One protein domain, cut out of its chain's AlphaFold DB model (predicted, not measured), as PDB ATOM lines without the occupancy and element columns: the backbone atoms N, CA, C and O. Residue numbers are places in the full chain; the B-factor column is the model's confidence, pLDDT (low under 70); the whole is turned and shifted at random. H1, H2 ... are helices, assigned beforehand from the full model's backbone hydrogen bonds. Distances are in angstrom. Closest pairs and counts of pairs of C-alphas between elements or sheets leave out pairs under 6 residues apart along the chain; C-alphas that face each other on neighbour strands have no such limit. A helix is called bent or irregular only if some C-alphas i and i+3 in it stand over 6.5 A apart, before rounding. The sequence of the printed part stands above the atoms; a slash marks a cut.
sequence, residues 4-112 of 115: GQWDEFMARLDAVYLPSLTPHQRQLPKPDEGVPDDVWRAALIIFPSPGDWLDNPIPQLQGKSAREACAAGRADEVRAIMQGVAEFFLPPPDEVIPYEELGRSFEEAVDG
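Overview. This is residues 4 to 112 of the 115 residues of an uncharacterized protein of Deltaproteobacteria bacterium (UniProt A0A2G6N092). H3 lies in the middle of a body of helices; H1, H3 and H6 make a triangle, with H6 side by side with H3 and H1 crossing them more steeply, while H4 packs on H3 and H5 folds into a hairpin with H6. From this body, H7 makes an arm whose residues 103 to 110, with residues 111 and 112 after it, stick out free and add to the length. The printed part has 109 residues with seven named helices, H1 to H7 in order, and no named strand: the class is all helix. It is only just loose, close to compact, with a radius of gyration of the C-alphas of 15.8 A, and spans 56 by 26 by 22 A.

Along the chain. H1, residues 4 to 17, begins at C-alpha 4 (366.706, 279.397, 392.904) and is 19.5 A long; it is neither bent nor irregular, but only just: C-alphas 14 and 17 are 6.0 A apart. H2 is residues 23 to 26, 5.2 A. H3, residues 37 to 46, is 14.2 A long and begins at C-alpha 37 (377.976, 269.175, 398.979). H4 is residues 50 to 55, 8.9 A, and H5 is residues 66 to 71, 8.6 A. H6, residues 75 to 89, is the longest at 15 residues and 20.2 A; it is irregular, with C-alphas 84 and 87 7.3 A apart. H7, residues 99 to 110, is 18.3 A long and ends at C-alpha 110 (381.437, 246.874, 364.980).

Arrangement. H3 and H6 are the hubs, touching three helices each. They touch each other at a shallow tilt of 15 degrees, the same way, and their closest C-alphas, Ile 46 and Ala 86, are 6.0 A apart. H1 touches H3 at a steep tilt of 47 degrees, closest at the C-alphas of Tyr 17 and Ile 45, 6.5 A. H1 only just touches H6, with 3 pairs of C-alphas within 8 A, through residues 6 to 9 of H1 and 79 to 83 of H6; the closest C-alphas are those of Trp 6 and Arg 79, 7.3 A. H4 touches H3 at a steep tilt of 65 degrees, opposite ways, closest at the C-alphas of Ala 43 and Pro 50, 5.0 A. H4 also touches H5, closest at the C-alphas of Leu 54 and Ala 66, 4.9 A. H5 and H6 form a helical hairpin at a shallow tilt of 18 degrees; H6 touches H5 with residues 75 to 78 alone, and the C-alphas of Ala 66 and Val 78 are closest, 6.0 A. H2 is close to H3 but not clearly touching it, with the C-alphas of Gln 25 and Leu 44 closest at 7.4 A. H7 touches no helix. In H1, H3, H4 and H5 every O i to N i+4 pair is within hydrogen-bond range, against 8 of 11 in H6 and 5 of 8 in H7; H2 is too short for such a pair.

Size, cuts and confidence. The C-alphas of Ala 72 and Gly 112 are the two farthest apart, 57.0 A. Without residues 103 to 112 the body spans 41 by 26 by 22 A. The printed part has no cut, and no link is long. Mean pLDDT of the printed part is 90.5; residues 103 to 112 are under 70.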
ATOM      1  N   GLY A   4     367.406 279.995 394.050       89.06
ATOM      2  CA  GLY A   4     366.706 279.397 392.904       89.06
ATOM      3  C   GLY A   4     367.553 279.328 391.629       89.06
ATOM      4  O   GLY A   4     367.528 278.319 390.940       89.06
ATOM      5  N   GLN A   5     368.372 280.350 391.359       93.06
ATOM      6  CA  GLN A   5     369.282 280.341 390.203       93.06
ATOM      7  C   GLN A   5     370.357 279.256 390.314       93.06
ATOM      8  O   GLN A   5     370.726 278.648 389.311       93.06
ATOM      9  N   TRP A   6     370.866 279.025 391.525       95.44
ATOM     10  CA  TRP A   6     371.832 277.961 391.769       95.44
ATOM     11  C   TRP A   6     371.198 276.581 391.617       95.44
ATOM     12  O   TRP A   6     371.771 275.714 390.966       95.44
ATOM     13  N   ASP A   7     369.998 276.394 392.167       96.31
ATOM     14  CA  ASP A   7     369.279 275.122 392.096       96.31
ATOM     15  C   ASP A   7     368.951 274.747 390.633       96.31
ATOM     16  O   ASP A   7     369.143 273.599 390.233       96.31
ATOM     17  N   GLU A   8     368.540 275.713 389.801       96.44
ATOM     18  CA  GLU A   8     368.328 275.517 388.355       96.44
ATOM     19  C   GLU A   8     369.621 275.151 387.617       96.44
ATOM     20  O   GLU A   8     369.638 274.257 386.766       96.44
ATOM     21  N   PHE A   9     370.722 275.825 387.953       97.12
ATOM     22  CA  PHE A   9     372.033 275.522 387.393       97.12
ATOM     23  C   PHE A   9     372.486 274.103 387.762       97.12
ATOM     24  O   PHE A   9     372.875 273.335 386.882       97.12
ATOM     25  N   MET A  10     372.357 273.720 389.035       98.25
ATOM     26  CA  MET A  10     372.669 272.374 389.518       98.25
ATOM     27  C   MET A  10     371.806 271.307 388.848       98.25
ATOM     28  O   MET A  10     372.329 270.271 388.448       98.25
ATOM     29  N   ALA A  11     370.508 271.561 388.662       97.56
ATOM     30  CA  ALA A  11     369.621 270.637 387.961       97.56
ATOM     31  C   ALA A  11     370.086 270.382 386.517       97.56
ATOM     32  O   ALA A  11     370.058 269.244 386.052       97.56
ATOM     33  N   ARG A  12     370.570 271.418 385.818       96.75
ATOM     34  CA  ARG A  12     371.156 271.267 384.478       96.75
ATOM     35  C   ARG A  12     372.474 270.494 384.508       96.75
ATOM     36  O   ARG A  12     372.674 269.638 383.649       96.75
ATOM     37  N   LEU A  13     373.354 270.775 385.472       97.69
ATOM     38  CA  LEU A  13     374.607 270.029 385.635       97.69
ATOM     39  C   LEU A  13     374.346 268.533 385.833       97.69
ATOM     40  O   LEU A  13     374.932 267.702 385.142       97.69
ATOM     41  N   ASP A  14     373.417 268.208 386.727       97.19
ATOM     42  CA  ASP A  14     373.052 266.835 387.059       97.19
ATOM     43  C   ASP A  14     372.360 266.103 385.907       97.19
ATOM     44  O   ASP A  14     372.581 264.909 385.728       97.19
ATOM     45  N   ALA A  15     371.522 266.795 385.133       96.75
ATOM     46  CA  ALA A  15     370.794 266.182 384.029       96.75
ATOM     47  C   ALA A  15     371.677 265.925 382.800       96.75
ATOM     48  O   ALA A  15     371.487 264.922 382.119       96.75
ATOM     49  N   VAL A  16     372.614 266.831 382.505       96.31
ATOM     50  CA  VAL A  16     373.383 266.809 381.251       96.31
ATOM     51  C   VAL A  16     374.775 266.219 381.451       96.31
ATOM     52  O   VAL A  16     375.172 265.316 380.728       96.31
ATOM     53  N   TYR A  17     375.521 266.714 382.438       97.12
ATOM     54  CA  TYR A  17     376.967 266.489 382.520       97.12
ATOM     55  C   TYR A  17     377.357 265.430 383.551       97.12
ATOM     56  O   TYR A  17     378.365 264.748 383.396       97.12
ATOM     57  N   LEU A  18     376.570 265.238 384.611       95.62
ATOM     58  CA  LEU A  18     376.852 264.169 385.570       95.62
ATOM     59  C   LEU A  18     376.824 262.758 384.936       95.62
ATOM     60  O   LEU A  18     377.702 261.960 385.278       95.62
ATOM     61  N   PRO A  19     375.887 262.421 384.021       95.81
ATOM     62  CA  PRO A  19     375.881 261.119 383.353       95.81
ATOM     63  C   PRO A  19     377.082 260.901 382.427       95.81
ATOM     64  O   PRO A  19     377.490 259.762 382.223       95.81
ATOM     65  N   SER A  20     377.695 261.964 381.890       94.69
ATOM     66  CA  SER A  20     378.883 261.837 381.032       94.69
ATOM     67  C   SER A  20     380.166 261.545 381.814       94.69
ATOM     68  O   SER A  20     381.191 261.216 381.218       94.69
ATOM     69  N   LEU A  21     380.144 261.641 383.148       94.31
ATOM     70  CA  LEU A  21     381.293 261.300 383.979       94.31
ATOM     71  C   LEU A  21     381.472 259.785 384.115       94.31
ATOM     72  O   LEU A  21     380.521 259.015 384.310       94.31
ATOM     73  N   THR A  22     382.732 259.353 384.141       92.62
ATOM     74  CA  THR A  22     383.077 257.957 384.436       92.62
ATOM     75  C   THR A  22     382.593 257.553 385.840       92.62
ATOM     76  O   THR A  22     382.494 258.398 386.740       92.62
ATOM     77  N   PRO A  23     382.337 256.255 386.096       92.00
ATOM     78  CA  PRO A  23     381.994 255.775 387.435       92.00
ATOM     79  C   PRO A  23     383.042 256.141 388.492       92.00
ATOM     80  O   PRO A  23     382.685 256.460 389.622       92.00
ATOM     81  N   HIS A  24     384.327 256.144 388.118       91.12
ATOM     82  CA  HIS A  24     385.417 256.533 389.011       91.12
ATOM     83  C   HIS A  24     385.340 258.013 389.401       91.12
ATOM     84  O   HIS A  24     385.405 258.330 390.587       91.12
ATOM     85  N   GLN A  25     385.129 258.914 388.433       92.38
ATOM     86  CA  GLN A  25     384.972 260.348 388.701       92.38
ATOM     87  C   GLN A  25     383.787 260.623 389.629       92.38
ATOM     88  O   GLN A  25     383.928 261.375 390.586       92.38
ATOM     89  N   ARG A  26     382.644 259.956 389.409       91.69
ATOM     90  CA  ARG A  26     381.446 260.077 390.264       91.69
ATOM     91  C   ARG A  26     381.674 259.624 391.714       91.69
ATOM     92  O   ARG A  26     380.916 260.020 392.594       91.69
ATOM     93  N   GLN A  27     382.687 258.793 391.954       90.38
ATOM     94  CA  GLN A  27     383.030 258.233 393.263       90.38
ATOM     95  C   GLN A  27     384.217 258.935 393.931       90.38
ATOM     96  O   GLN A  27     384.654 258.497 394.998       90.38
ATOM     97  N   LEU A  28     384.754 260.005 393.331       88.94
ATOM     98  CA  LEU A  28     385.835 260.765 393.946       88.94
ATOM     99  C   LEU A  28     385.410 261.256 395.338       88.94
ATOM    100  O   LEU A  28     384.317 261.818 395.488       88.94
ATOM    101  N   PRO A  29     386.254 261.050 396.365       89.62
ATOM    102  CA  PRO A  29     385.910 261.437 397.717       89.62
ATOM    103  C   PRO A  29     385.839 262.957 397.812       89.62
ATOM    104  O   PRO A  29     386.710 263.673 397.317       89.62
ATOM    105  N   LYS A  30     384.805 263.440 398.493       88.06
ATOM    106  CA  LYS A  30     384.715 264.844 398.868       88.06
ATOM    107  C   LYS A  30     385.870 265.183 399.827       88.06
ATOM    108  O   LYS A  30     386.061 264.437 400.789       88.06
ATOM    109  N   PRO A  31     386.623 266.273 399.597       80.94
ATOM    110  CA  PRO A  31     387.632 266.739 400.547       80.94
ATOM    111  C   PRO A  31     386.991 267.196 401.873       80.94
ATOM    112  O   PRO A  31     385.789 267.454 401.914       80.94
ATOM    113  N   ASP A  32     387.801 267.278 402.936       72.12
ATOM    114  CA  ASP A  32     387.402 267.495 404.342       72.12
ATOM    115  C   ASP A  32     386.434 268.678 404.613       72.12
ATOM    116  O   ASP A  32     386.097 269.488 403.744       72.12
ATOM    117  N   GLU A  33     385.975 268.769 405.870       72.00
ATOM    118  CA  GLU A  33     384.993 269.739 406.375       72.00
ATOM    119  C   GLU A  33     385.210 271.178 405.867       72.00
ATOM    120  O   GLU A  33     386.306 271.733 405.908       72.00
ATOM    121  N   GLY A  34     384.120 271.814 405.422       83.69
ATOM    122  CA  GLY A  34     384.098 273.233 405.048       83.69
ATOM    123  C   GLY A  34     383.591 273.515 403.636       83.69
ATOM    124  O   GLY A  34     383.174 274.637 403.370       83.69
ATOM    125  N   VAL A  35     383.552 272.516 402.747       92.62
ATOM    126  CA  VAL A  35     382.957 272.652 401.404       92.62
ATOM    127  C   VAL A  35     381.516 272.121 401.411       92.62
ATOM    128  O   VAL A  35     381.298 270.982 401.826       92.62
ATOM    129  N   PRO A  36     380.510 272.893 400.973       94.88
ATOM    130  CA  PRO A  36     379.147 272.395 400.777       94.88
ATOM    131  C   PRO A  36     379.062 271.262 399.734       94.88
ATOM    132  O   PRO A  36     379.847 271.228 398.788       94.88
ATOM    133  N   ASP A  37     378.114 270.333 399.888       94.31
ATOM    134  CA  ASP A  37     377.976 269.175 398.979       94.31
ATOM    135  C   ASP A  37     377.680 269.582 397.533       94.31
ATOM    136  O   ASP A  37     378.213 268.994 396.596       94.31
ATOM    137  N   ASP A  38     376.862 270.614 397.350       95.69
ATOM    138  CA  ASP A  38     376.525 271.180 396.048       95.69
ATOM    139  C   ASP A  38     377.742 271.820 395.369       95.69
ATOM    140  O   ASP A  38     377.948 271.628 394.174       95.69
ATOM    141  N   VAL A  39     378.593 272.513 396.131       96.31
ATOM    142  CA  VAL A  39     379.855 273.078 395.625       96.31
ATOM    143  C   VAL A  39     380.818 271.965 395.214       96.31
ATOM    144  O   VAL A  39     381.412 272.038 394.141       96.31
ATOM    145  N   TRP A  40     380.952 270.904 396.016       96.06
ATOM    146  CA  TRP A  40     381.772 269.750 395.634       96.06
ATOM    147  C   TRP A  40     381.249 269.079 394.362       96.06
ATOM    148  O   TRP A  40     382.014 268.830 393.432       96.06
ATOM    149  N   ARG A  41     379.942 268.823 394.298       96.12
ATOM    150  CA  ARG A  41     379.304 268.177 393.150       96.12
ATOM    151  C   ARG A  41     379.457 268.999 391.875       96.12
ATOM    152  O   ARG A  41     379.819 268.446 390.844       96.12
ATOM    153  N   ALA A  42     379.252 270.313 391.949       97.44
ATOM    154  CA  ALA A  42     379.503 271.199 390.821       97.44
ATOM    155  C   ALA A  42     380.981 271.183 390.409       97.44
ATOM    156  O   ALA A  42     381.275 271.139 389.219       97.44
ATOM    157  N   ALA A  43     381.918 271.165 391.363       96.94
ATOM    158  CA  ALA A  43     383.344 271.141 391.049       96.94
ATOM    159  C   ALA A  43     383.725 269.851 390.317       96.94
ATOM    160  O   ALA A  43     384.431 269.906 389.316       96.94
ATOM    161  N   LEU A  44     383.204 268.715 390.787       96.50
ATOM    162  CA  LEU A  44     383.386 267.386 390.202       96.50
ATOM    163  C   LEU A  44     382.874 267.292 388.757       96.50
ATOM    164  O   LEU A  44     383.425 266.531 387.969       96.50
ATOM    165  N   ILE A  45     381.841 268.066 388.415       97.44
ATOM    166  CA  ILE A  45     381.280 268.132 387.061       97.44
ATOM    167  C   ILE A  45     382.052 269.119 386.175       97.44
ATOM    168  O   ILE A  45     382.329 268.813 385.020       97.44
ATOM    169  N   ILE A  46     382.381 270.305 386.692       97.56
ATOM    170  CA  ILE A  46     382.926 271.413 385.894       97.56
ATOM    171  C   ILE A  46     384.432 271.263 385.665       97.56
ATOM    172  O   ILE A  46     384.916 271.567 384.579       97.56
ATOM    173  N   PHE A  47     385.195 270.844 386.674       95.56
ATOM    174  CA  PHE A  47     386.654 270.929 386.635       95.56
ATOM    175  C   PHE A  47     387.305 269.552 386.456       95.56
ATOM    176  O   PHE A  47     386.955 268.618 387.175       95.56
ATOM    177  N   PRO A  48     388.329 269.425 385.589       91.56
ATOM    178  CA  PRO A  48     389.083 268.176 385.436       91.56
ATOM    179  C   PRO A  48     389.761 267.707 386.733       91.56
ATOM    180  O   PRO A  48     389.832 266.509 387.000       91.56
ATOM    181  N   SER A  49     390.220 268.665 387.544       92.38
ATOM    182  CA  SER A  49     390.830 268.441 388.858       92.38
ATOM    183  C   SER A  49     390.044 269.210 389.930       92.38
ATOM    184  O   SER A  49     390.429 270.325 390.295       92.38
ATOM    185  N   PRO A  50     388.923 268.663 390.438       94.38
ATOM    186  CA  PRO A  50     388.033 269.391 391.344       94.38
ATOM    187  C   PRO A  50     388.683 269.711 392.695       94.38
ATOM    188  O   PRO A  50     388.449 270.782 393.250       94.38
ATOM    189  N   GLY A  51     389.528 268.810 393.210       92.81
ATOM    190  CA  GLY A  51     390.297 269.040 394.437       92.81
ATOM    191  C   GLY A  51     391.271 270.209 394.292       92.81
ATOM    192  O   GLY A  51     391.213 271.151 395.077       92.81
ATOM    193  N   ASP A  52     392.090 270.192 393.236       93.69
ATOM    194  CA  ASP A  52     393.065 271.255 392.964       93.69
ATOM    195  C   ASP A  52     392.380 272.608 392.765       93.69
ATOM    196  O   ASP A  52     392.847 273.626 393.271       93.69
ATOM    197  N   TRP A  53     391.250 272.642 392.052       94.62
ATOM    198  CA  TRP A  53     390.497 273.880 391.873       94.62
ATOM    199  C   TRP A  53     389.993 274.449 393.205       94.62
ATOM    200  O   TRP A  53     390.074 275.658 393.422       94.62
ATOM    201  N   LEU A  54     389.519 273.593 394.118       95.00
ATOM    202  CA  LEU A  54     389.053 274.028 395.436       95.00
ATOM    203  C   LEU A  54     390.166 274.634 396.300       95.00
ATOM    204  O   LEU A  54     389.863 275.488 397.139       95.00
ATOM    205  N   ASP A  55     391.409 274.193 396.099       94.44
ATOM    206  CA  ASP A  55     392.580 274.581 396.890       94.44
ATOM    207  C   ASP A  55     393.412 275.705 396.268       94.44
ATOM    208  O   ASP A  55     394.123 276.415 396.983       94.44
ATOM    209  N   ASN A  56     393.287 275.928 394.961       95.31
ATOM    210  CA  ASN A  56     394.010 276.991 394.281       95.31
ATOM    211  C   ASN A  56     393.437 278.387 394.606       95.31
ATOM    212  O   ASN A  56     392.217 278.569 394.659       95.31
ATOM    213  N   PRO A  57     394.300 279.407 394.776       96.38
ATOM    214  CA  PRO A  57     393.893 280.801 394.922       96.38
ATOM    215  C   PRO A  57     393.015 281.305 393.774       96.38
ATOM    216  O   PRO A  57     393.390 281.210 392.604       96.38
ATOM    217  N   ILE A  58     391.888 281.936 394.109       95.19
ATOM    218  CA  ILE A  58     390.982 282.547 393.135       95.19
ATOM    219  C   ILE A  58     391.074 284.078 393.258       95.19
ATOM    220  O   ILE A  58     390.772 284.630 394.323       95.19
ATOM    221  N   PRO A  59     391.458 284.813 392.192       94.06
ATOM    222  CA  PRO A  59     391.596 286.273 392.235       94.06
ATOM    223  C   PRO A  59     390.333 287.004 392.717       94.06
ATOM    224  O   PRO A  59     390.416 287.929 393.524       94.06
ATOM    225  N   GLN A  60     389.156 286.541 392.292       94.44
ATOM    226  CA  GLN A  60     387.848 287.085 392.669       94.44
ATOM    227  C   GLN A  60     387.546 286.916 394.169       94.44
ATOM    228  O   GLN A  60     386.751 287.669 394.726       94.44
ATOM    229  N   LEU A  61     388.217 285.977 394.843       95.88
ATOM    230  CA  LEU A  61     388.124 285.749 396.286       95.88
ATOM    231  C   LEU A  61     389.270 286.419 397.059       95.88
ATOM    232  O   LEU A  61     389.538 286.048 398.202       95.88
ATOM    233  N   GLN A  62     389.924 287.427 396.465       94.12
ATOM    234  CA  GLN A  62     391.074 288.142 397.038       94.12
ATOM    235  C   GLN A  62     392.284 287.221 397.260       94.12
ATOM    236  O   GLN A  62     393.010 287.359 398.242       94.12
ATOM    237  N   GLY A  63     392.478 286.252 396.359       93.81
ATOM    238  CA  GLY A  63     393.574 285.283 396.434       93.81
ATOM    239  C   GLY A  63     393.347 284.145 397.430       93.81
ATOM    240  O   GLY A  63     394.258 283.352 397.638       93.81
ATOM    241  N   LYS A  64     392.155 284.038 398.028       95.31
ATOM    242  CA  LYS A  64     391.755 282.863 398.812       95.31
ATOM    243  C   LYS A  64     391.283 281.736 397.905       95.31
ATOM    244  O   LYS A  64     390.777 281.993 396.809       95.31
ATOM    245  N   SER A  65     391.402 280.504 398.376       96.12
ATOM    246  CA  SER A  65     390.827 279.344 397.706       96.12
ATOM    247  C   SER A  65     389.308 279.273 397.897       96.12
ATOM    248  O   SER A  65     388.727 279.911 398.789       96.12
ATOM    249  N   ALA A  66     388.633 278.479 397.064       95.81
ATOM    250  CA  ALA A  66     387.205 278.226 397.226       95.81
ATOM    251  C   ALA A  66     386.905 277.520 398.559       95.81
ATOM    252  O   ALA A  66     385.903 277.841 399.204       95.81
ATOM    253  N   ARG A  67     387.785 276.613 399.012       95.00
ATOM    254  CA  ARG A  67     387.663 275.948 400.319       95.00
ATOM    255  C   ARG A  67     387.712 276.958 401.464       95.00
ATOM    256  O   ARG A  67     386.827 276.948 402.319       95.00
ATOM    257  N   GLU A  68     388.687 277.865 401.457       95.31
ATOM    258  CA  GLU A  68     388.811 278.916 402.478       95.31
ATOM    259  C   GLU A  68     387.595 279.851 402.494       95.31
ATOM    260  O   GLU A  68     387.108 280.235 403.560       95.31
ATOM    261  N   ALA A  69     387.077 280.216 401.319       95.88
ATOM    262  CA  ALA A  69     385.879 281.043 401.221       95.88
ATOM    263  C   ALA A  69     384.632 280.320 401.750       95.88
ATOM    264  O   ALA A  69     383.851 280.924 402.488       95.88
ATOM    265  N   CYS A  70     384.458 279.034 401.439       95.19
ATOM    266  CA  CYS A  70     383.345 278.243 401.959       95.19
ATOM    267  C   CYS A  70     383.408 278.101 403.487       95.19
ATOM    268  O   CYS A  70     382.407 278.359 404.156       95.19
ATOM    269  N   ALA A  71     384.588 277.808 404.045       93.31
ATOM    270  CA  ALA A  71     384.803 277.739 405.492       93.31
ATOM    271  C   ALA A  71     384.518 279.079 406.201       93.31
ATOM    272  O   ALA A  71     384.074 279.101 407.346       93.31
ATOM    273  N   ALA A  72     384.710 280.205 405.506       93.75
ATOM    274  CA  ALA A  72     384.371 281.543 405.986       93.75
ATOM    275  C   ALA A  72     382.892 281.940 405.769       93.75
ATOM    276  O   ALA A  72     382.544 283.106 405.952       93.75
ATOM    277  N   GLY A  73     382.025 281.015 405.341       93.75
ATOM    278  CA  GLY A  73     380.603 281.279 405.091       93.75
ATOM    279  C   GLY A  73     380.308 282.026 403.785       93.75
ATOM    280  O   GLY A  73     379.194 282.503 403.592       93.75
ATOM    281  N   ARG A  74     381.278 282.123 402.867       95.44
ATOM    282  CA  ARG A  74     381.167 282.834 401.576       95.44
ATOM    283  C   ARG A  74     380.887 281.889 400.402       95.44
ATOM    284  O   ARG A  74     381.304 282.140 399.274       95.44
ATOM    285  N   ALA A  75     380.171 280.793 400.653       94.81
ATOM    286  CA  ALA A  75     379.854 279.791 399.633       94.81
ATOM    287  C   ALA A  75     379.064 280.370 398.443       94.81
ATOM    288  O   ALA A  75     379.264 279.939 397.313       94.81
ATOM    289  N   ASP A  76     378.218 281.382 398.658       96.06
ATOM    290  CA  ASP A  76     377.454 282.016 397.571       96.06
ATOM    291  C   ASP A  76     378.340 282.738 396.546       96.06
ATOM    292  O   ASP A  76     377.999 282.798 395.364       96.06
ATOM    293  N   GLU A  77     379.491 283.262 396.972       96.56
ATOM    294  CA  GLU A  77     380.473 283.854 396.059       96.56
ATOM    295  C   GLU A  77     381.171 282.772 395.233       96.56
ATOM    296  O   GLU A  77     381.355 282.937 394.028       96.56
ATOM    297  N   VAL A  78     381.486 281.634 395.861       96.94
ATOM    298  CA  VAL A  78     382.049 280.464 395.175       96.94
ATOM    299  C   VAL A  78     381.073 279.949 394.118       96.94
ATOM    300  O   VAL A  78     381.463 279.795 392.963       96.94
ATOM    301  N   ARG A  79     379.789 279.787 394.465       97.62
ATOM    302  CA  ARG A  79     378.720 279.413 393.520       97.62
ATOM    303  C   ARG A  79     378.655 280.370 392.328       97.62
ATOM    304  O   ARG A  79     378.576 279.922 391.188       97.62
ATOM    305  N   ALA A  80     378.732 281.683 392.574       96.62
ATOM    306  CA  ALA A  80     378.710 282.703 391.519       96.62
ATOM    307  C   ALA A  80     379.887 282.592 390.560       96.62
ATOM    308  O   ALA A  80     379.701 282.696 389.348       96.62
ATOM    309  N   ILE A  81     381.079 282.334 391.091       96.62
ATOM    310  CA  ILE A  81     382.273 282.119 390.278       96.62
ATOM    311  C   ILE A  81     382.115 280.845 389.448       96.62
ATOM    312  O   ILE A  81     382.312 280.899 388.240       96.62
ATOM    313  N   MET A  82     381.710 279.729 390.060       97.06
ATOM    314  CA  MET A  82     381.532 278.450 389.364       97.06
ATOM    315  C   MET A  82     380.532 278.558 388.218       97.06
ATOM    316  O   MET A  82     380.841 278.156 387.100       97.06
ATOM    317  N   GLN A  83     379.365 279.155 388.471       96.19
ATOM    318  CA  GLN A  83     378.353 279.360 387.440       96.19
ATOM    319  C   GLN A  83     378.873 280.245 386.299       96.19
ATOM    320  O   GLN A  83     378.600 279.957 385.138       96.19
ATOM    321  N   GLY A  84     379.639 281.293 386.616       95.00
ATOM    322  CA  GLY A  84     380.198 282.206 385.619       95.00
ATOM    323  C   GLY A  84     381.353 281.631 384.799       95.00
ATOM    324  O   GLY A  84     381.620 282.142 383.719       95.00
ATOM    325  N   VAL A  85     382.050 280.596 385.286       95.19
ATOM    326  CA  VAL A  85     383.158 279.974 384.541       95.19
ATOM    327  C   VAL A  85     382.787 278.655 383.870       95.19
ATOM    328  O   VAL A  85     383.539 278.191 383.020       95.19
ATOM    329  N   ALA A  86     381.652 278.050 384.229       96.25
ATOM    330  CA  ALA A  86     381.268 276.720 383.766       96.25
ATOM    331  C   ALA A  86     381.264 276.584 382.235       96.25
ATOM    332  O   ALA A  86     381.713 275.564 381.724       96.25
ATOM    333  N   GLU A  87     380.837 277.620 381.505       93.69
ATOM    334  CA  GLU A  87     380.796 277.619 380.033       93.69
ATOM    335  C   GLU A  87     382.171 277.478 379.359       93.69
ATOM    336  O   GLU A  87     382.244 277.055 378.212       93.69
ATOM    337  N   PHE A  88     383.263 277.806 380.056       94.00
ATOM    338  CA  PHE A  88     384.619 277.680 379.512       94.00
ATOM    339  C   PHE A  88     385.216 276.284 379.704       94.00
ATOM    340  O   PHE A  88     386.211 275.954 379.063       94.00
ATOM    341  N   PHE A  89     384.647 275.489 380.612       94.69
ATOM    342  CA  PHE A  89     385.129 274.143 380.929       94.69
ATOM    343  C   PHE A  89     384.209 273.051 380.397       94.69
ATOM    344  O   PHE A  89     384.672 271.960 380.072       94.69
ATOM    345  N   LEU A  90     382.911 273.335 380.324       95.31
ATOM    346  CA  LEU A  90     381.911 272.388 379.873       95.31
ATOM    347  C   LEU A  90     381.670 272.541 378.368       95.31
ATOM    348  O   LEU A  90     381.507 273.666 377.895       95.31
ATOM    349  N   PRO A  91     381.585 271.432 377.617       94.50
ATOM    350  CA  PRO A  91     381.162 271.489 376.227       94.50
ATOM    351  C   PRO A  91     379.691 271.947 376.111       94.50
ATOM    352  O   PRO A  91     378.931 271.896 377.095       94.50
ATOM    353  N   PRO A  92     379.261 272.376 374.911       94.62
ATOM    354  CA  PRO A  92     377.851 272.605 374.613       94.62
ATOM    355  C   PRO A  92     376.987 271.385 374.998       94.62
ATOM    356  O   PRO A  92     377.398 270.254 374.745       94.62
ATOM    357  N   PRO A  93     375.807 271.567 375.627       93.75
ATOM    358  CA  PRO A  93     374.978 270.455 376.110       93.75
ATOM    359  C   PRO A  93     374.585 269.423 375.054       93.75
ATOM    360  O   PRO A  93     374.418 268.255 375.378       93.75
ATOM    361  N   ASP A  94     374.392 269.864 373.816       94.12
ATOM    362  CA  ASP A  94     374.007 269.045 372.667       94.12
ATOM    363  C   ASP A  94     375.151 268.171 372.135       94.12
ATOM    364  O   ASP A  94     374.904 267.239 371.374       94.12
ATOM    365  N   GLU A  95     376.383 268.422 372.580       93.31
ATOM    366  CA  GLU A  95     377.567 267.613 372.277       93.31
ATOM    367  C   GLU A  95     377.904 266.614 373.401       93.31
ATOM    368  O   GLU A  95     378.853 265.836 373.287       93.31
ATOM    369  N   VAL A  96     377.150 266.624 374.508       94.12
ATOM    370  CA  VAL A  96     377.409 265.758 375.664       94.12
ATOM    371  C   VAL A  96     376.749 264.400 375.471       94.12
ATOM    372  O   VAL A  96     375.529 264.295 375.370       94.12
ATOM    373  N   ILE A  97     377.565 263.349 375.503       92.69
ATOM    374  CA  ILE A  97     377.108 261.960 375.429       92.69
ATOM    375  C   ILE A  97     377.245 261.319 376.821       92.69
ATOM    376  O   ILE A  97     378.326 261.401 377.419       92.69
ATOM    377  N   PRO A  98     376.194 260.674 377.363       93.44
ATOM    378  CA  PRO A  98     376.286 259.907 378.603       93.44
ATOM    379  C   PRO A  98     377.347 258.802 378.525       93.44
ATOM    380  O   PRO A  98     377.505 258.144 377.496       93.44
ATOM    381  N   TYR A  99     378.051 258.541 379.629       90.06
ATOM    382  CA  TYR A  99     379.142 257.562 379.653       90.06
ATOM    383  C   TYR A  99     378.660 256.157 379.263       90.06
ATOM    384  O   TYR A  99     379.358 255.415 378.575       90.06
ATOM    385  N   GLU A 100     377.446 255.795 379.676       86.44
ATOM    386  CA  GLU A 100     376.826 254.504 379.385       86.44
ATOM    387  C   GLU A 100     376.515 254.302 377.886       86.44
ATOM    388  O   GLU A 100     376.423 253.162 377.431       86.44
ATOM    389  N   GLU A 101     376.386 255.379 377.106       87.88
ATOM    390  CA  GLU A 101     376.101 255.334 375.663       87.88
ATOM    391  C   GLU A 101     377.372 255.251 374.805       87.88
ATOM    392  O   GLU A 101     377.332 254.734 373.684       87.88
ATOM    393  N   LEU A 102     378.523 255.660 375.354       79.94
ATOM    394  CA  LEU A 102     379.824 255.519 374.691       79.94
ATOM    395  C   LEU A 102     380.183 254.046 374.431       79.94
ATOM    396  O   LEU A 102     380.808 253.738 373.421       79.94
ATOM    397  N   GLY A 103     379.764 253.133 375.317       65.50
ATOM    398  CA  GLY A 103     379.955 251.690 375.138       65.50
ATOM    399  C   GLY A 103     379.090 251.099 374.021       65.50
ATOM    400  O   GLY A 103     379.588 250.320 373.215       65.50
ATOM    401  N   ARG A 104     377.825 251.532 373.918       59.88
ATOM    402  CA  ARG A 104     376.886 251.052 372.885       59.88
ATOM    403  C   ARG A 104     377.258 251.529 371.486       59.88
ATOM    404  O   ARG A 104     377.189 250.752 370.544       59.88
ATOM    405  N   SER A 105     377.719 252.775 371.372       58.25
ATOM    406  CA  SER A 105     378.127 253.356 370.086       58.25
ATOM    407  C   SER A 105     379.293 252.595 369.441       58.25
ATOM    408  O   SER A 105     379.417 252.573 368.221       58.25
ATOM    409  N   PHE A 106     380.155 251.964 370.247       55.97
ATOM    410  CA  PHE A 106     381.243 251.128 369.742       55.97
ATOM    411  C   PHE A 106     380.747 249.750 369.282       55.97
ATOM    412  O   PHE A 106     381.173 249.274 368.235       55.97
ATOM    413  N   GLU A 107     379.827 249.126 370.021       56.38
ATOM    414  CA  GLU A 107     379.247 247.823 369.656       56.38
ATOM    415  C   GLU A 107     378.405 247.914 368.369       56.38
ATOM    416  O   GLU A 107     378.572 247.092 367.472       56.38
ATOM    417  N   GLU A 108     377.593 248.965 368.205       56.81
ATOM    418  CA  GLU A 108     376.809 249.192 366.978       56.81
ATOM    419  C   GLU A 108     377.685 249.487 365.746       56.81
ATOM    420  O   GLU A 108     377.315 249.136 364.626       56.81
ATOM    421  N   ALA A 109     378.852 250.112 365.933       58.56
ATOM    422  CA  ALA A 109     379.796 250.372 364.846       58.56
ATOM    423  C   ALA A 109     380.525 249.100 364.379       58.56
ATOM    424  O   ALA A 109     380.859 248.994 363.202       58.56
ATOM    425  N   VAL A 110     380.759 248.144 365.284       58.53
ATOM    426  CA  VAL A 110     381.437 246.874 364.980       58.53
ATOM    427  C   VAL A 110     380.472 245.847 364.375       58.53
ATOM    428  O   VAL A 110     380.852 245.147 363.441       58.53
ATOM    429  N   ASP A 111     379.212 245.803 364.818       58.91
ATOM    430  CA  ASP A 111     378.191 244.894 364.262       58.91
ATOM    431  C   ASP A 111     377.668 245.329 362.871       58.91
ATOM    432  O   ASP A 111     376.954 244.579 362.203       58.91
ATOM    433  N   GLY A 112     378.013 246.538 362.411       56.16
ATOM    434  CA  GLY A 112     377.597 247.094 361.119       56.16
ATOM    435  C   GLY A 112     378.502 246.769 359.919       56.16
ATOM    436  O   GLY A 112     378.141 247.140 358.801       56.16
TER     437      GLY A 112